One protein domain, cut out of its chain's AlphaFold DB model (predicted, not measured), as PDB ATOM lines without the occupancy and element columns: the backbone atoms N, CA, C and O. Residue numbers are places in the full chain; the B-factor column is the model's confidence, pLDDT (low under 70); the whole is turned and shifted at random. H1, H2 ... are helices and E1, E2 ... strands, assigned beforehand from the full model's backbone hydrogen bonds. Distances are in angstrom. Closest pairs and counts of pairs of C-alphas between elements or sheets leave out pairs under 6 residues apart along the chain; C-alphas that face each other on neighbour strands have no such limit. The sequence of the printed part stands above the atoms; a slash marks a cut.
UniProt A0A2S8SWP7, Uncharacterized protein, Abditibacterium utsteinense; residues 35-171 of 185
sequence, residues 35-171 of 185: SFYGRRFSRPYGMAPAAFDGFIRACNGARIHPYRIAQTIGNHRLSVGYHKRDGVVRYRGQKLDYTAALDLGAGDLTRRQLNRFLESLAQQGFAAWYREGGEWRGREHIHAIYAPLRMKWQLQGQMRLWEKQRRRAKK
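Overview. This is residues 35 to 171 of the 185 residues of an uncharacterized protein of Abditibacterium utsteinense (UniProt A0A2S8SWP7). A small sheet of four strands, E1, E4, E6 and E5, forms the middle of three layers, with H1 and H2 packed together on one face and H3 running across the other. The two-stranded hairpin E2 and E3 makes an arm leading away from this body, and E3 runs on into E4. The 137 printed residues hold three named helices and six named strands, in the order H1 E1 E2 E3 E4 H2 E5 E6 H3; both sheets are antiparallel, and the class is mixed, helices and strands. The whole is compact and rounded, with a radius of gyration of the C-alphas of 14.5 A and spans of 45 by 37 by 29 A.

Arrangement. Begin at residues 35 to 36, which pair antiparallel with residues 39 to 40. Go on to H1, residues 49 to 62, and look ahead to H2, residues 111 to 123: they touch, their closest C-alphas, Ala 58 and Ser 120, 4.6 A apart, at a steep tilt of 39 degrees, opposite ways. Next come E1, residues 69 to 71, and, after a long link, the hairpin of E2, residues 87 to 91, and E3, residues 94 to 98, where N 89 and O 96 are 2.9 A apart. E3 runs on at 72 degrees into E4, residues 101 to 105, whose N 103 is 3.0 A from O 71 of E1. E5, residues 126 to 131, and E6, residues 141 to 146, form a hairpin with N 129 and O 143 2.9 A apart; E6 is also E4's neighbour, with N 102 and O 144 2.7 A apart. E4, H2 and E5 are a split strand-helix-strand unit, two strands running the same way with E6 between them, and its crossover is right-handed. H2 is over E5 at a height of 8.4 A, along the strands, with C-alphas 118 and 128 closest at 6.2 A. H3, residues 153 to 169, is on the opposite face to H2 at a height of 9.3 A and runs across the strands, at 81 degrees to E5 on the local plane; C-alphas 127 and 159 are the closest of E5 and H3, at 6.3 A. In H1, H2 and H3 every O i to N i+4 pair is within hydrogen-bond range.

Along the chain. Find C-alpha 49 at (349.727, 213.746, 284.420); from there H1 runs 20.0 A to C-alpha 62. H2 is 18.4 A long, E5 15.3 A and E6 15.9 A. H3 runs 24.1 A from C-alpha 153 at (360.053, 230.677, 275.667) to C-alpha 169 at (369.444, 231.807, 297.883).

Size, cuts and confidence. The two C-alphas farthest apart, Gly 93 and Lys 171, are 46.3 A apart. The printed part has no cut, and the link from E1 to E2, 15 residues, is long. Look for pLDDT under 70 at residue 35 and residues 75 to 79, 132 to 139 and 165 to 171; the mean of the printed part is 82.9.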
ATOM      1  N   SER A  35     347.145 209.931 295.144       66.38
ATOM      2  CA  SER A  35     346.294 209.910 296.321       66.38
ATOM      3  C   SER A  35     346.848 210.847 297.385       66.38
ATOM      4  O   SER A  35     348.058 210.953 297.603       66.38
ATOM      5  N   PHE A  36     345.943 211.559 298.040       72.31
ATOM      6  CA  PHE A  36     346.238 212.341 299.231       72.31
ATOM      7  C   PHE A  36     345.529 211.653 300.392       72.31
ATOM      8  O   PHE A  36     344.308 211.505 300.359       72.31
ATOM      9  N   TYR A  37     346.307 211.135 301.347       73.31
ATOM     10  CA  TYR A  37     345.818 210.264 302.429       73.31
ATOM     11  C   TYR A  37     344.836 209.176 301.948       73.31
ATOM     12  O   TYR A  37     343.744 209.016 302.480       73.31
ATOM     13  N   GLY A  38     345.194 208.456 300.878       74.00
ATOM     14  CA  GLY A  38     344.380 207.360 300.334       74.00
ATOM     15  C   GLY A  38     343.194 207.787 299.458       74.00
ATOM     16  O   GLY A  38     342.671 206.964 298.709       74.00
ATOM     17  N   ARG A  39     342.810 209.072 299.443       79.81
ATOM     18  CA  ARG A  39     341.748 209.586 298.564       79.81
ATOM     19  C   ARG A  39     342.302 209.965 297.193       79.81
ATOM     20  O   ARG A  39     343.287 210.696 297.099       79.81
ATOM     21  N   ARG A  40     341.654 209.496 296.122       80.56
ATOM     22  CA  ARG A  40     341.997 209.853 294.734       80.56
ATOM     23  C   ARG A  40     341.474 211.246 294.387       80.56
ATOM     24  O   ARG A  40     340.341 211.580 294.725       80.56
ATOM     25  N   PHE A  41     342.286 212.019 293.672       83.06
ATOM     26  CA  PHE A  41     341.906 213.329 293.146       83.06
ATOM     27  C   PHE A  41     341.868 213.311 291.623       83.06
ATOM     28  O   PHE A  41     342.709 212.693 290.968       83.06
ATOM     29  N   SER A  42     340.892 214.017 291.059       85.75
ATOM     30  CA  SER A  42     340.785 214.198 289.616       85.75
ATOM     31  C   SER A  42     341.792 215.236 289.140       85.75
ATOM     32  O   SER A  42     341.877 216.340 289.679       85.75
ATOM     33  N   ARG A  43     342.544 214.884 288.098       88.75
ATOM     34  CA  ARG A  43     343.459 215.806 287.429       88.75
ATOM     35  C   ARG A  43     342.656 216.886 286.694       88.75
ATOM     36  O   ARG A  43     341.809 216.529 285.874       88.75
ATOM     37  N   PRO A  44     342.937 218.180 286.910       89.06
ATOM     38  CA  PRO A  44     342.297 219.241 286.144       89.06
ATOM     39  C   PRO A  44     342.729 219.211 284.672       89.06
ATOM     40  O   PRO A  44     343.849 218.803 284.333       89.06
ATOM     41  N   TYR A  45     341.850 219.682 283.782       87.38
ATOM     42  CA  TYR A  45     342.182 219.867 282.368       87.38
ATOM     43  C   TYR A  45     343.422 220.761 282.219       87.38
ATOM     44  O   TYR A  45     343.647 221.669 283.015       87.38
ATOM     45  N   GLY A  46     344.267 220.487 281.226       89.25
ATOM     46  CA  GLY A  46     345.452 221.299 280.956       89.25
ATOM     47  C   GLY A  46     346.652 221.101 281.886       89.25
ATOM     48  O   GLY A  46     347.716 221.654 281.616       89.25
ATOM     49  N   MET A  47     346.534 220.296 282.943       92.75
ATOM     50  CA  MET A  47     347.683 219.864 283.741       92.75
ATOM     51  C   MET A  47     348.195 218.522 283.226       92.75
ATOM     52  O   MET A  47     347.419 217.573 283.099       92.75
ATOM     53  N   ALA A  48     349.491 218.408 282.941       92.12
ATOM     54  CA  ALA A  48     350.064 217.127 282.530       92.12
ATOM     55  C   ALA A  48     349.994 216.094 283.680       92.12
ATOM     56  O   ALA A  48     350.174 216.475 284.838       92.12
ATOM     57  N   PRO A  49     349.804 214.792 283.393       92.25
ATOM     58  CA  PRO A  49     349.727 213.746 284.420       92.25
ATOM     59  C   PRO A  49     350.901 213.749 285.407       92.25
ATOM     60  O   PRO A  49     350.682 213.831 286.608       92.25
ATOM     61  N   ALA A  50     352.141 213.800 284.912       90.62
ATOM     62  CA  ALA A  50     353.328 213.834 285.771       90.62
ATOM     63  C   ALA A  50     353.387 215.079 286.680       90.62
ATOM     64  O   ALA A  50     353.818 214.988 287.829       90.62
ATOM     65  N   ALA A  51     352.915 216.230 286.183       93.19
ATOM     66  CA  ALA A  51     352.803 217.441 286.989       93.19
ATOM     67  C   ALA A  51     351.750 217.254 288.091       93.19
ATOM     68  O   ALA A  51     352.003 217.594 289.241       93.19
ATOM     69  N   PHE A  52     350.593 216.668 287.769       94.38
ATOM     70  CA  PHE A  52     349.553 216.361 288.751       94.38
ATOM     71  C   PHE A  52     350.048 215.433 289.858       94.38
ATOM     72  O   PHE A  52     349.904 215.760 291.035       94.38
ATOM     73  N   ASP A  53     350.724 214.344 289.503       93.00
ATOM     74  CA  ASP A  53     351.265 213.412 290.492       93.00
ATOM     75  C   ASP A  53     352.321 214.088 291.381       93.00
ATOM     76  O   ASP A  53     352.329 213.906 292.601       93.00
ATOM     77  N   GLY A  54     353.186 214.920 290.787       91.19
ATOM     78  CA  GLY A  54     354.148 215.739 291.524       91.19
ATOM     79  C   GLY A  54     353.472 216.724 292.479       91.19
ATOM     80  O   GLY A  54     353.876 216.834 293.633       91.19
ATOM     81  N   PHE A  55     352.411 217.402 292.042       95.44
ATOM     82  CA  PHE A  55     351.644 218.321 292.882       95.44
ATOM     83  C   PHE A  55     351.008 217.604 294.080       95.44
ATOM     84  O   PHE A  55     351.155 218.065 295.209       95.44
ATOM     85  N   ILE A  56     350.377 216.445 293.873       95.25
ATOM     86  CA  ILE A  56     349.778 215.674 294.972       95.25
ATOM     87  C   ILE A  56     350.845 215.200 295.966       95.25
ATOM     88  O   ILE A  56     350.651 215.321 297.177       95.25
ATOM     89  N   ARG A  57     352.009 214.732 295.489       93.25
ATOM     90  CA  ARG A  57     353.142 214.403 296.373       93.25
ATOM     91  C   ARG A  57     353.642 215.623 297.147       93.25
ATOM     92  O   ARG A  57     353.957 215.491 298.327       93.25
ATOM     93  N   ALA A  58     353.660 216.805 296.531       91.00
ATOM     94  CA  ALA A  58     354.019 218.041 297.220       91.00
ATOM     95  C   ALA A  58     352.994 218.423 298.304       91.00
ATOM     96  O   ALA A  58     353.387 218.804 299.407       91.00
ATOM     97  N   CYS A  59     351.695 218.263 298.035       94.88
ATOM     98  CA  CYS A  59     350.634 218.456 299.025       94.88
ATOM     99  C   CYS A  59     350.772 217.497 300.217       94.88
ATOM    100  O   CYS A  59     350.690 217.937 301.364       94.88
ATOM    101  N   ASN A  60     351.051 216.213 299.957       93.00
ATOM    102  CA  ASN A  60     351.337 215.222 301.000       93.00
ATOM    103  C   ASN A  60     352.562 215.629 301.840       93.00
ATOM    104  O   ASN A  60     352.482 215.662 303.068       93.00
ATOM    105  N   GLY A  61     353.674 215.998 301.192       87.38
ATOM    106  CA  GLY A  61     354.911 216.408 301.870       87.38
ATOM    107  C   GLY A  61     354.737 217.641 302.764       87.38
ATOM    108  O   GLY A  61     355.266 217.692 303.874       87.38
ATOM    109  N   ALA A  62     353.919 218.599 302.327       88.81
ATOM    110  CA  ALA A  62     353.623 219.810 303.087       88.81
ATOM    111  C   ALA A  62     352.458 219.662 304.081       88.81
ATOM    112  O   ALA A  62     352.225 220.577 304.876       88.81
ATOM    113  N   ARG A  63     351.749 218.523 304.059       93.38
ATOM    114  CA  ARG A  63     350.509 218.265 304.813       93.38
ATOM    115  C   ARG A  63     349.446 219.340 304.577       93.38
ATOM    116  O   ARG A  63     348.896 219.907 305.520       93.38
ATOM    117  N   ILE A  64     349.176 219.640 303.309       92.00
ATOM    118  CA  ILE A  64     348.143 220.600 302.903       92.00
ATOM    119  C   ILE A  64     347.150 219.953 301.945       92.00
ATOM    120  O   ILE A  64     347.526 219.128 301.116       92.00
ATOM    121  N   HIS A  65     345.885 220.362 302.021       92.25
ATOM    122  CA  HIS A  65     344.850 219.830 301.139       92.25
ATOM    123  C   HIS A  65     345.111 220.217 299.663       92.25
ATOM    124  O   HIS A  65     345.491 221.363 299.406       92.25
ATOM    125  N   PRO A  66     344.882 219.316 298.685       89.94
ATOM    126  CA  PRO A  66     345.150 219.563 297.260       89.94
ATOM    127  C   PRO A  66     344.099 220.422 296.529       89.94
ATOM    128  O   PRO A  66     344.275 220.712 295.345       89.94
ATOM    129  N   TYR A  67     343.033 220.883 297.197       88.19
ATOM    130  CA  TYR A  67     342.079 221.873 296.653       88.19
ATOM    131  C   TYR A  67     342.693 223.275 296.607       88.19
ATOM    132  O   TYR A  67     342.271 224.193 297.302       88.19
ATOM    133  N   ARG A  68     343.754 223.411 295.812       89.25
ATOM    134  CA  ARG A  68     344.524 224.647 295.663       89.25
ATOM    135  C   ARG A  68     344.748 225.030 294.219       89.25
ATOM    136  O   ARG A  68     345.110 226.167 293.979       89.25
ATOM    137  N   ILE A  69     344.555 224.128 293.262       88.38
ATOM    138  CA  ILE A  69     344.757 224.458 291.850       88.38
ATOM    139  C   ILE A  69     343.695 225.478 291.435       88.38
ATOM    140  O   ILE A  69     342.517 225.146 291.359       88.38
ATOM    141  N   ALA A  70     344.126 226.714 291.196       82.88
ATOM    142  CA  ALA A  70     343.266 227.814 290.784       82.88
ATOM    143  C   ALA A  70     343.264 227.973 289.260       82.88
ATOM    144  O   ALA A  70     342.225 228.264 288.674       82.88
ATOM    145  N   GLN A  71     344.411 227.744 288.609       82.00
ATOM    146  CA  GLN A  71     344.520 227.857 287.158       82.00
ATOM    147  C   GLN A  71     345.512 226.852 286.566       82.00
ATOM    148  O   GLN A  71     346.606 226.649 287.092       82.00
ATOM    149  N   THR A  72     345.122 226.261 285.436       83.38
ATOM    150  CA  THR A  72     345.935 225.375 284.586       83.38
ATOM    151  C   THR A  72     345.959 225.944 283.165       83.38
ATOM    152  O   THR A  72     346.428 227.067 283.006       83.38
ATOM    153  N   ILE A  73     345.445 225.242 282.141       84.56
ATOM    154  CA  ILE A  73     345.201 225.856 280.830       84.56
ATOM    155  C   ILE A  73     344.030 226.820 280.961       84.56
ATOM    156  O   ILE A  73     342.949 226.444 281.406       84.56
ATOM    157  N   GLY A  74     344.232 228.044 280.491       73.50
ATOM    158  CA  GLY A  74     343.182 229.043 280.411       73.50
ATOM    159  C   GLY A  74     343.617 230.260 279.608       73.50
ATOM    160  O   GLY A  74     344.804 230.549 279.469       73.50
ATOM    161  N   ASN A  75     342.631 230.993 279.097       60.88
ATOM    162  CA  ASN A  75     342.831 232.233 278.346       60.88
ATOM    163  C   ASN A  75     342.425 233.469 279.164       60.88
ATOM    164  O   ASN A  75     341.933 234.447 278.607       60.88
ATOM    165  N   HIS A  76     342.613 233.444 280.489       61.62
ATOM    166  CA  HIS A  76     342.279 234.600 281.320       61.62
ATOM    167  C   HIS A  76     343.102 235.820 280.881       61.62
ATOM    168  O   HIS A  76     344.325 235.717 280.754       61.62
ATOM    169  N   ARG A  77     342.466 236.982 280.663       59.34
ATOM    170  CA  ARG A  77     343.132 238.175 280.099       59.34
ATOM    171  C   ARG A  77     344.357 238.605 280.912       59.34
ATOM    172  O   ARG A  77     345.392 238.930 280.342       59.34
ATOM    173  N   LEU A  78     344.264 238.520 282.242       62.75
ATOM    174  CA  LEU A  78     345.358 238.865 283.165       62.75
ATOM    175  C   LEU A  78     346.521 237.863 283.157       62.75
ATOM    176  O   LEU A  78     347.581 238.160 283.692       62.75
ATOM    177  N   SER A  79     346.349 236.689 282.544       64.19
ATOM    178  CA  SER A  79     347.430 235.711 282.422       64.19
ATOM    179  C   SER A  79     348.429 236.071 281.323       64.19
ATOM    180  O   SER A  79     349.425 235.374 281.201       64.19
ATOM    181  N   VAL A  80     348.166 237.086 280.482       72.56
ATOM    182  CA  VAL A  80     349.032 237.515 279.356       72.56
ATOM    183  C   VAL A  80     349.515 236.323 278.498       72.56
ATOM    184  O   VAL A  80     350.606 236.296 277.938       72.56
ATOM    185  N   GLY A  81     348.695 235.272 278.411       75.75
ATOM    186  CA  GLY A  81     349.015 234.047 277.685       75.75
ATOM    187  C   GLY A  81     349.967 233.067 278.386       75.75
ATOM    188  O   GLY A  81     350.280 232.035 277.793       75.75
ATOM    189  N   TYR A  82     350.392 233.304 279.631       81.12
ATOM    190  CA  TYR A  82     351.217 232.367 280.414       81.12
ATOM    191  C   TYR A  82     350.558 230.997 280.595       81.12
ATOM    192  O   TYR A  82     351.255 229.985 280.607       81.12
ATOM    193  N   HIS A  83     349.228 230.962 280.624       88.44
ATOM    194  CA  HIS A  83     348.427 229.746 280.774       88.44
ATOM    195  C   HIS A  83     347.844 229.229 279.450       88.44
ATOM    196  O   HIS A  83     347.035 228.299 279.436       88.44
ATOM    197  N   LYS A  84     348.291 229.780 278.311       88.88
ATOM    198  CA  LYS A  84     348.052 229.161 277.002       88.88
ATOM    199  C   LYS A  84     348.813 227.844 276.903       88.88
ATOM    200  O   LYS A  84     349.889 227.687 277.492       88.88
ATOM    201  N   ARG A  85     348.271 226.942 276.081       92.31
ATOM    202  CA  ARG A  85     348.855 225.638 275.759       92.31
ATOM    203  C   ARG A  85     350.348 225.747 275.436       92.31
ATOM    204  O   ARG A  85     350.743 226.492 274.544       92.31
ATOM    205  N   ASP A  86     351.143 224.946 276.134       92.50
ATOM    206  CA  ASP A  86     352.570 224.749 275.882       92.50
ATOM    207  C   ASP A  86     352.834 223.580 274.927       92.50
ATOM    208  O   ASP A  86     353.783 223.614 274.147       92.50
ATOM    209  N   GLY A  87     351.986 222.551 274.961       92.75
ATOM    210  CA  GLY A  87     352.103 221.415 274.059       92.75
ATOM    211  C   GLY A  87     351.026 220.363 274.268       92.75
ATOM    212  O   GLY A  87     350.005 220.613 274.907       92.75
ATOM    213  N   VAL A  88     351.287 219.174 273.722       94.25
ATOM    214  CA  VAL A  88     350.421 217.994 273.819       94.25
ATOM    215  C   VAL A  88     351.233 216.825 274.373       94.25
ATOM    216  O   VAL A  88     352.351 216.582 273.917       94.25
ATOM    217  N   VAL A  89     350.680 216.090 275.334       91.00
ATOM    218  CA  VAL A  89     351.222 214.812 275.824       91.00
ATOM    219  C   VAL A  89     350.284 213.667 275.466       91.00
ATOM    220  O   VAL A  89     349.070 213.853 275.393       91.00
ATOM    221  N   ARG A  90     350.834 212.469 275.248       89.94
ATOM    222  CA  ARG A  90     350.036 211.240 275.152       89.94
ATOM    223  C   ARG A  90     349.942 210.589 276.528       89.94
ATOM    224  O   ARG A  90     350.960 210.409 277.188       89.94
ATOM    225  N   TYR A  91     348.739 210.217 276.947       85.25
ATOM    226  CA  TYR A  91     348.495 209.533 278.213       85.25
ATOM    227  C   TYR A  91     347.351 208.539 278.058       85.25
ATOM    228  O   TYR A  91     346.253 208.929 277.675       85.25
ATOM    229  N   ARG A  92     347.612 207.255 278.342       87.44
ATOM    230  CA  ARG A  92     346.628 206.165 278.193       87.44
ATOM    231  C   ARG A  92     345.916 206.191 276.827       87.44
ATOM    232  O   ARG A  92     344.698 206.133 276.748       87.44
ATOM    233  N   GLY A  93     346.688 206.371 275.753       87.00
ATOM    234  CA  GLY A  93     346.171 206.449 274.378       87.00
ATOM    235  C   GLY A  93     345.542 207.792 273.980       87.00
ATOM    236  O   GLY A  93     345.362 208.040 272.793       87.00
ATOM    237  N   GLN A  94     345.278 208.699 274.923       87.75
ATOM    238  CA  GLN A  94     344.659 209.998 274.647       87.75
ATOM    239  C   GLN A  94     345.704 211.097 274.445       87.75
ATOM    240  O   GLN A  94     346.747 211.110 275.104       87.75
ATOM    241  N   LYS A  95     345.417 212.049 273.550       93.06
ATOM    242  CA  LYS A  95     346.178 213.298 273.415       93.06
ATOM    243  C   LYS A  95     345.605 214.334 274.378       93.06
ATOM    244  O   LYS A  95     344.404 214.577 274.372       93.06
ATOM    245  N   LEU A  96     346.465 214.944 275.183       90.44
ATOM    246  CA  LEU A  96     346.088 215.942 276.176       90.44
ATOM    247  C   LEU A  96     346.898 217.212 275.949       90.44
ATOM    248  O   LEU A  96     348.128 217.179 276.035       90.44
ATOM    249  N   ASP A  97     346.219 218.327 275.707       93.88
ATOM    250  CA  ASP A  97     346.858 219.635 275.782       93.88
ATOM    251  C   ASP A  97     347.306 219.901 277.225       93.88
ATOM    252  O   ASP A  97     346.612 219.552 278.186       93.88
ATOM    253  N   TYR A  98     348.466 220.530 277.385       93.50
ATOM    254  CA  TYR A  98     348.932 220.980 278.692       93.50
ATOM    255  C   TYR A  98     349.531 222.384 278.643       93.50
ATOM    256  O   TYR A  98     350.006 222.846 277.602       93.50
ATOM    257  N   THR A  99     349.535 223.044 279.798       94.62
ATOM    258  CA  THR A  99     350.486 224.108 280.116       94.62
ATOM    259  C   THR A  99     351.425 223.628 281.220       94.62
ATOM    260  O   THR A  99     351.052 222.806 282.058       94.62
ATOM    261  N   ALA A 100     352.671 224.090 281.192       93.69
ATOM    262  CA  ALA A 100     353.626 223.833 282.261       93.69
ATOM    263  C   ALA A 100     353.363 224.717 283.493       93.69
ATOM    264  O   ALA A 100     353.863 224.391 284.566       93.69
ATOM    265  N   ALA A 101     352.606 225.811 283.342       93.62
ATOM    266  CA  ALA A 101     352.325 226.782 284.393       93.62
ATOM    267  C   ALA A 101     351.039 226.466 285.169       93.62
ATOM    268  O   ALA A 101     350.033 226.032 284.612       93.62
ATOM    269  N   LEU A 102     351.071 226.739 286.466       92.06
ATOM    270  CA  LEU A 102     349.977 226.567 287.406       92.06
ATOM    271  C   LEU A 102     349.914 227.781 288.319       92.06
ATOM    272  O   LEU A 102     350.955 228.254 288.777       92.06
ATOM    273  N   ASP A 103     348.699 228.188 288.658       91.00
ATOM    274  CA  ASP A 103     348.473 229.072 289.796       91.00
ATOM    275  C   ASP A 103     347.761 228.290 290.896       91.00
ATOM    276  O   ASP A 103     346.789 227.568 290.645       91.00
ATOM    277  N   LEU A 104     348.274 228.415 292.118       91.19
ATOM    278  CA  LEU A 104     347.808 227.685 293.290       91.19
ATOM    279  C   LEU A 104     347.379 228.661 294.391       91.19
ATOM    280  O   LEU A 104     348.123 229.574 294.739       91.19
ATOM    281  N   GLY A 105     346.214 228.448 294.991       89.38
ATOM    282  CA  GLY A 105     345.722 229.223 296.123       89.38
ATOM    283  C   GLY A 105     346.609 229.074 297.362       89.38
ATOM    284  O   GLY A 105     347.003 227.963 297.738       89.38
ATOM    285  N   ALA A 106     346.896 230.208 298.001       89.38
ATOM    286  CA  ALA A 106     347.788 230.290 299.156       89.38
ATOM    287  C   ALA A 106     347.228 231.103 300.338       89.38
ATOM    288  O   ALA A 106     347.849 231.096 301.395       89.38
ATOM    289  N   GLY A 107     346.076 231.768 300.184       84.12
ATOM    290  CA  GLY A 107     345.565 232.740 301.165       84.12
ATOM    291  C   GLY A 107     345.179 232.178 302.542       84.12
ATOM    292  O   GLY A 107     345.034 232.938 303.488       84.12
ATOM    293  N   ASP A 108     345.024 230.862 302.680       87.38
ATOM    294  CA  ASP A 108     344.755 230.168 303.949       87.38
ATOM    295  C   ASP A 108     346.005 229.479 304.536       87.38
ATOM    296  O   ASP A 108     345.927 228.801 305.560       87.38
ATOM    297  N   LEU A 109     347.172 229.606 303.891       87.94
ATOM    298  CA  LEU A 109     348.409 228.990 304.361       87.94
ATOM    299  C   LEU A 109     349.134 229.903 305.347       87.94
ATOM    300  O   LEU A 109     349.511 231.028 305.029       87.94
ATOM    301  N   THR A 110     349.473 229.369 306.519       88.81
ATOM    302  CA  THR A 110     350.455 230.023 307.397       88.81
ATOM    303  C   THR A 110     351.813 230.124 306.699       88.81
ATOM    304  O   THR A 110     352.159 229.278 305.867       88.81
ATOM    305  N   ARG A 111     352.670 231.074 307.104       84.06
ATOM    306  CA  ARG A 111     354.023 231.209 306.525       84.06
ATOM    307  C   ARG A 111     354.829 229.910 306.558       84.06
ATOM    308  O   ARG A 111     355.535 229.574 305.612       84.06
ATOM    309  N   ARG A 112     354.697 229.147 307.645       85.81
ATOM    310  CA  ARG A 112     355.365 227.852 307.810       85.81
ATOM    311  C   ARG A 112     354.816 226.787 306.858       85.81
ATOM    312  O   ARG A 112     355.582 225.949 306.387       85.81
ATOM    313  N   GLN A 113     353.506 226.753 306.611       90.12
ATOM    314  CA  GLN A 113     352.918 225.838 305.623       90.12
ATOM    315  C   GLN A 113     353.303 226.245 304.206       90.12
ATOM    316  O   GLN A 113     353.694 225.384 303.426       90.12
ATOM    317  N   LEU A 114     353.273 227.542 303.906       88.81
ATOM    318  CA  LEU A 114     353.695 228.088 302.626       88.81
ATOM    319  C   LEU A 114     355.140 227.692 302.295       88.81
ATOM    320  O   LEU A 114     355.390 227.145 301.223       88.81
ATOM    321  N   ASN A 115     356.077 227.905 303.222       85.44
ATOM    322  CA  ASN A 115     357.485 227.582 302.988       85.44
ATOM    323  C   ASN A 115     357.692 226.080 302.750       85.44
ATOM    324  O   ASN A 115     358.317 225.685 301.766       85.44
ATOM    325  N   ARG A 116     357.075 225.235 303.590       87.88
ATOM    326  CA  ARG A 116     357.084 223.777 303.393       87.88
ATOM    327  C   ARG A 116     356.492 223.386 302.045       87.88
ATOM    328  O   ARG A 116     357.038 222.520 301.374       87.88
ATOM    329  N   PHE A 117     355.411 224.035 301.624       92.50
ATOM    330  CA  PHE A 117     354.781 223.733 300.349       92.50
ATOM    331  C   PHE A 117     355.655 224.109 299.157       92.50
ATOM    332  O   PHE A 117     355.820 223.295 298.254       92.50
ATOM    333  N   LEU A 118     356.277 225.286 299.174       88.38
ATOM    334  CA  LEU A 118     357.231 225.697 298.143       88.38
ATOM    335  C   LEU A 118     358.441 224.750 298.071       88.38
ATOM    336  O   LEU A 118     358.889 224.412 296.976       88.38
ATOM    337  N   GLU A 119     358.955 224.293 299.215       84.38
ATOM    338  CA  GLU A 119     360.033 223.298 299.272       84.38
ATOM    339  C   GLU A 119     359.592 221.942 298.715       84.38
ATOM    340  O   GLU A 119     360.284 221.370 297.870       84.38
ATOM    341  N   SER A 120     358.423 221.446 299.126       85.81
ATOM    342  CA  SER A 120     357.867 220.197 298.608       85.81
ATOM    343  C   SER A 120     357.593 220.279 297.104       85.81
ATOM    344  O   SER A 120     357.912 219.343 296.382       85.81
ATOM    345  N   LEU A 121     357.088 221.404 296.591       89.19
ATOM    346  CA  LEU A 121     356.935 221.642 295.152       89.19
ATOM    347  C   LEU A 121     358.288 221.571 294.429       89.19
ATOM    348  O   LEU A 121     358.416 220.873 293.421       89.19
ATOM    349  N   ALA A 122     359.318 222.228 294.965       84.81
ATOM    350  CA  ALA A 122     360.656 222.201 294.381       84.81
ATOM    351  C   ALA A 122     361.249 220.783 294.320       84.81
ATOM    352  O   ALA A 122     361.825 220.406 293.301       84.81
ATOM    353  N   GLN A 123     361.053 219.973 295.366       82.00
ATOM    354  CA  GLN A 123     361.470 218.563 295.391       82.00
ATOM    355  C   GLN A 123     360.790 217.723 294.304       82.00
ATOM    356  O   GLN A 123     361.367 216.749 293.829       82.00
ATOM    357  N   GLN A 124     359.581 218.103 293.890       89.56
ATOM    358  CA  GLN A 124     358.826 217.413 292.844       89.56
ATOM    359  C   GLN A 124     359.107 217.956 291.437       89.56
ATOM    360  O   GLN A 124     358.517 217.464 290.482       89.56
ATOM    361  N   GLY A 125     360.012 218.928 291.281       86.06
ATOM    362  CA  GLY A 125     360.401 219.482 289.980       86.06
ATOM    363  C   GLY A 125     359.642 220.745 289.571       86.06
ATOM    364  O   GLY A 125     359.663 221.115 288.397       86.06
ATOM    365  N   PHE A 126     358.982 221.426 290.508       88.19
ATOM    366  CA  PHE A 126     358.369 222.725 290.241       88.19
ATOM    367  C   PHE A 126     359.332 223.879 290.527       88.19
ATOM    368  O   PHE A 126     359.905 223.981 291.610       88.19
ATOM    369  N   ALA A 127     359.439 224.812 289.586       89.44
ATOM    370  CA  ALA A 127     359.893 226.164 289.878       89.44
ATOM    371  C   ALA A 127     358.692 226.954 290.409       89.44
ATOM    372  O   ALA A 127     357.774 227.244 289.646       89.44
ATOM    373  N   ALA A 128     358.659 227.244 291.711       89.00
ATOM    374  CA  ALA A 128     357.518 227.884 292.364       89.00
ATOM    375  C   ALA A 128     357.901 229.179 293.093       89.00
ATOM    376  O   ALA A 128     358.999 229.292 293.650       89.00
ATOM    377  N   TRP A 129     356.967 230.131 293.112       84.62
ATOM    378  CA  TRP A 129     357.079 231.424 293.783       84.62
ATOM    379  C   TRP A 129     355.769 231.763 294.479       84.62
ATOM    380  O   TRP A 129     354.714 231.697 293.856       84.62
ATOM    381  N   TYR A 130     355.843 232.206 295.730       84.19
ATOM    382  CA  TYR A 130     354.716 232.864 296.379       84.19
ATOM    383  C   TYR A 130     354.675 234.342 295.996       84.19
ATOM    384  O   TYR A 130     355.701 235.024 296.066       84.19
ATOM    385  N   ARG A 131     353.501 234.828 295.593       71.44
ATOM    386  CA  ARG A 131     353.270 236.232 295.253       71.44
ATOM    387  C   ARG A 131     352.415 236.880 296.345       71.44
ATOM    388  O   ARG A 131     351.216 236.634 296.423       71.44
ATOM    389  N   GLU A 132     353.060 237.705 297.165       62.94
ATOM    390  CA  GLU A 132     352.464 238.497 298.250       62.94
ATOM    391  C   GLU A 132     352.561 239.981 297.879       62.94
ATOM    392  O   GLU A 132     353.669 240.447 297.630       62.94
ATOM    393  N   GLY A 133     351.439 240.707 297.830       50.84
ATOM    394  CA  GLY A 133     351.367 242.177 297.720       50.84
ATOM    395  C   GLY A 133     352.333 242.888 296.743       50.84
ATOM    396  O   GLY A 133     353.495 243.145 297.068       50.84
ATOM    397  N   GLY A 134     351.816 243.345 295.593       47.47
ATOM    398  CA  GLY A 134     352.522 244.173 294.595       47.47
ATOM    399  C   GLY A 134     351.559 244.848 293.599       47.47
ATOM    400  O   GLY A 134     350.361 244.891 293.850       47.47
ATOM    401  N   GLU A 135     352.057 245.338 292.454       37.53
ATOM    402  CA  GLU A 135     351.271 246.007 291.380       37.53
ATOM    403  C   GLU A 135     350.249 245.095 290.660       37.53
ATOM    404  O   GLU A 135     349.469 245.539 289.817       37.53
ATOM    405  N   TRP A 136     350.214 243.806 291.001       42.59
ATOM    406  CA  TRP A 136     349.284 242.833 290.442       42.59
ATOM    407  C   TRP A 136     347.948 242.892 291.192       42.59
ATOM    408  O   TRP A 136     347.850 242.460 292.340       42.59
ATOM    409  N   ARG A 137     346.896 243.393 290.535       41.03
ATOM    410  CA  ARG A 137     345.517 243.328 291.043       41.03
ATOM    411  C   ARG A 137     345.048 241.860 291.066       41.03
ATOM    412  O   ARG A 137     344.670 241.328 290.026       41.03
ATOM    413  N   GLY A 138     345.093 241.193 292.224       53.75
ATOM    414  CA  GLY A 138     344.644 239.801 292.389       53.75
ATOM    415  C   GLY A 138     344.910 239.202 293.779       53.75
ATOM    416  O   GLY A 138     345.650 239.773 294.575       53.75
ATOM    417  N   ARG A 139     344.285 238.050 294.073       66.69
ATOM    418  CA  ARG A 139     344.449 237.296 295.335       66.69
ATOM    419  C   ARG A 139     345.845 236.662 295.431       66.69
ATOM    420  O   ARG A 139     346.432 236.284 294.414       66.69
ATOM    421  N   GLU A 140     346.344 236.506 296.654       79.19
ATOM    422  CA  GLU A 140     347.604 235.814 296.957       79.19
ATOM    423  C   GLU A 140     347.605 234.383 296.403       79.19
ATOM    424  O   GLU A 140     346.687 233.592 296.649       79.19
ATOM    425  N   HIS A 141     348.646 234.041 295.648       87.00
ATOM    426  CA  HIS A 141     348.787 232.721 295.041       87.00
ATOM    427  C   HIS A 141     350.258 232.340 294.873       87.00
ATOM    428  O   HIS A 141     351.170 233.171 294.908       87.00
ATOM    429  N   ILE A 142     350.487 231.047 294.684       89.50
ATOM    430  CA  ILE A 142     351.757 230.501 294.235       89.50
ATOM    431  C   ILE A 142     351.681 230.334 292.724       89.50
ATOM    432  O   ILE A 142     350.835 229.594 292.231       89.50
ATOM    433  N   HIS A 143     352.598 230.968 292.006       90.75
ATOM    434  CA  HIS A 143     352.861 230.622 290.616       90.75
ATOM    435  C   HIS A 143     353.838 229.444 290.597       90.75
ATOM    436  O   HIS A 143     354.847 229.483 291.306       90.75
ATOM    437  N   ALA A 144     353.566 228.399 289.825       92.44
ATOM    438  CA  ALA A 144     354.412 227.215 289.744       92.44
ATOM    439  C   ALA A 144     354.551 226.726 288.301       92.44
ATOM    440  O   ALA A 144     353.570 226.615 287.579       92.44
ATOM    441  N   ILE A 145     355.769 226.385 287.888       93.50
ATOM    442  CA  ILE A 145     356.072 225.843 286.561       93.50
ATOM    443  C   ILE A 145     356.688 224.460 286.726       93.50
ATOM    444  O   ILE A 145     357.709 224.316 287.400       93.50
ATOM    445  N   TYR A 146     356.102 223.443 286.100       94.00
ATOM    446  CA  TYR A 146     356.643 222.088 286.132       94.00
ATOM    447  C   TYR A 146     357.792 221.940 285.125       94.00
ATOM    448  O   TYR A 146     357.580 221.828 283.916       94.00
ATOM    449  N   ALA A 147     359.021 221.953 285.643       89.81
ATOM    450  CA  ALA A 147     360.263 222.001 284.875       89.81
ATOM    451  C   ALA A 147     360.482 220.839 283.886       89.81
ATOM    452  O   ALA A 147     361.065 221.090 282.831       89.81
ATOM    453  N   PRO A 148     360.049 219.591 284.171       88.94
ATOM    454  CA  PRO A 148     360.293 218.464 283.267       88.94
ATOM    455  C   PRO A 148     359.552 218.525 281.925       88.94
ATOM    456  O   PRO A 148     359.845 217.729 281.033       88.94
ATOM    457  N   LEU A 149     358.579 219.425 281.759       88.38
ATOM    458  CA  LEU A 149     357.823 219.542 280.513       88.38
ATOM    459  C   LEU A 149     358.471 220.517 279.535       88.38
ATOM    460  O   LEU A 149     359.133 221.483 279.909       88.38
ATOM    461  N   ARG A 150     358.204 220.303 278.242       90.75
ATOM    462  CA  ARG A 150     358.490 221.322 277.227       90.75
ATOM    463  C   ARG A 150     357.554 222.508 277.461       90.75
ATOM    464  O   ARG A 150     356.394 222.339 277.814       90.75
ATOM    465  N   MET A 151     358.058 223.718 277.265       91.25
ATOM    466  CA  MET A 151     357.275 224.933 277.486       91.25
ATOM    467  C   MET A 151     357.720 226.062 276.572       91.25
ATOM    468  O   MET A 151     358.851 226.052 276.072       91.25
ATOM    469  N   LYS A 152     356.836 227.038 276.372       91.50
ATOM    470  CA  LYS A 152     357.107 228.241 275.581       91.50
ATOM    471  C   LYS A 152     358.237 229.086 276.167       91.50
ATOM    472  O   LYS A 152     358.531 229.033 277.365       91.50
ATOM    473  N   TRP A 153     358.866 229.893 275.315       89.75
ATOM    474  CA  TRP A 153     360.053 230.677 275.667       89.75
ATOM    475  C   TRP A 153     359.818 231.617 276.860       89.75
ATOM    476  O   TRP A 153     360.735 231.806 277.662       89.75
ATOM    477  N   GLN A 154     358.595 232.140 277.030       89.19
ATOM    478  CA  GLN A 154     358.244 232.996 278.166       89.19
ATOM    479  C   GLN A 154     358.422 232.266 279.509       89.19
ATOM    480  O   GLN A 154     359.063 232.792 280.421       89.19
ATOM    481  N   LEU A 155     357.920 231.029 279.619       89.00
ATOM    482  CA  LEU A 155     358.039 230.218 280.839       89.00
ATOM    483  C   LEU A 155     359.479 229.747 281.066       89.00
ATOM    484  O   LEU A 155     359.964 229.747 282.196       89.00
ATOM    485  N   GLN A 156     360.215 229.446 279.990       88.44
ATOM    486  CA  GLN A 156     361.647 229.150 280.098       88.44
ATOM    487  C   GLN A 156     362.433 230.342 280.669       88.44
ATOM    488  O   GLN A 156     363.360 230.154 281.457       88.44
ATOM    489  N   GLY A 157     362.071 231.575 280.292       85.31
ATOM    490  CA  GLY A 157     362.643 232.798 280.858       85.31
ATOM    491  C   GLY A 157     362.424 232.897 282.369       85.31
ATOM    492  O   GLY A 157     363.380 233.120 283.116       85.31
ATOM    493  N   GLN A 158     361.196 232.637 282.826       86.44
ATOM    494  CA  GLN A 158     360.858 232.610 284.252       86.44
ATOM    495  C   GLN A 158     361.619 231.510 285.002       86.44
ATOM    496  O   GLN A 158     362.187 231.769 286.060       86.44
ATOM    497  N   MET A 159     361.743 230.309 284.434       83.38
ATOM    498  CA  MET A 159     362.552 229.243 285.033       83.38
ATOM    499  C   MET A 159     364.033 229.612 285.174       83.38
ATOM    500  O   MET A 159     364.637 229.354 286.215       83.38
ATOM    501  N   ARG A 160     364.639 230.234 284.152       82.44
ATOM    502  CA  ARG A 160     366.039 230.693 284.234       82.44
ATOM    503  C   ARG A 160     366.219 231.723 285.342       82.44
ATOM    504  O   ARG A 160     367.217 231.686 286.066       82.44
ATOM    505  N   LEU A 161     365.250 232.623 285.494       81.19
ATOM    506  CA  LEU A 161     365.233 233.596 286.575       81.19
ATOM    507  C   LEU A 161     365.132 232.907 287.946       81.19
ATOM    508  O   LEU A 161     365.949 233.205 288.819       81.19
ATOM    509  N   TRP A 162     364.202 231.961 288.107       78.38
ATOM    510  CA  TRP A 162     364.064 231.161 289.328       78.38
ATOM    511  C   TRP A 162     365.369 230.469 289.699       78.38
ATOM    512  O   TRP A 162     365.835 230.579 290.828       78.38
ATOM    513  N   GLU A 163     366.011 229.801 288.740       75.19
ATOM    514  CA  GLU A 163     367.247 229.059 288.976       75.19
ATOM    515  C   GLU A 163     368.399 229.997 289.372       75.19
ATOM    516  O   GLU A 163     369.130 229.728 290.331       75.19
ATOM    517  N   LYS A 164     368.530 231.147 288.695       77.75
ATOM    518  CA  LYS A 164     369.501 232.195 289.054       77.75
ATOM    519  C   LYS A 164     369.276 232.688 290.484       77.75
ATOM    520  O   LYS A 164     370.238 232.871 291.234       77.75
ATOM    521  N   GLN A 165     368.020 232.886 290.876       68.56
ATOM    522  CA  GLN A 165     367.644 233.310 292.223       68.56
ATOM    523  C   GLN A 165     367.895 232.204 293.257       68.56
ATOM    524  O   GLN A 165     368.466 232.479 294.313       68.56
ATOM    525  N   ARG A 166     367.570 230.944 292.947       68.06
ATOM    526  CA  ARG A 166     367.780 229.774 293.819       68.06
ATOM    527  C   ARG A 166     369.248 229.569 294.146       68.06
ATOM    528  O   ARG A 166     369.605 229.366 295.303       68.06
ATOM    529  N   ARG A 167     370.126 229.706 293.151       67.06
ATOM    530  CA  ARG A 167     371.583 229.644 293.356       67.06
ATOM    531  C   ARG A 167     372.084 230.754 294.275       67.06
ATOM    532  O   ARG A 167     372.962 230.516 295.098       67.06
ATOM    533  N   ARG A 168     371.505 231.953 294.174       64.56
ATOM    534  CA  ARG A 168     371.805 233.068 295.087       64.56
ATOM    535  C   ARG A 168     371.231 232.836 296.488       64.56
ATOM    536  O   ARG A 168     371.862 233.271 297.443       64.56
ATOM    537  N   ALA A 169     370.121 232.104 296.615       56.75
ATOM    538  CA  ALA A 169     369.444 231.807 297.883       56.75
ATOM    539  C   ALA A 169     370.291 231.030 298.891       56.75
ATOM    540  O   ALA A 169     370.098 231.143 300.098       56.75
ATOM    541  N   LYS A 170     371.261 230.256 298.391       50.47
ATOM    542  CA  LYS A 170     372.248 229.554 299.219       50.47
ATOM    543  C   LYS A 170     373.134 230.510 300.034       50.47
ATOM    544  O   LYS A 170     373.844 230.060 300.923       50.47
ATOM    545  N   LYS A 171     373.097 231.820 299.755       42.84
ATOM    546  CA  LYS A 171     373.745 232.854 300.571       42.84
ATOM    547  C   LYS A 171     372.765 233.324 301.663       42.84
ATOM    548  O   LYS A 171     371.642 233.684 301.313       42.84
TER     549      LYS A 171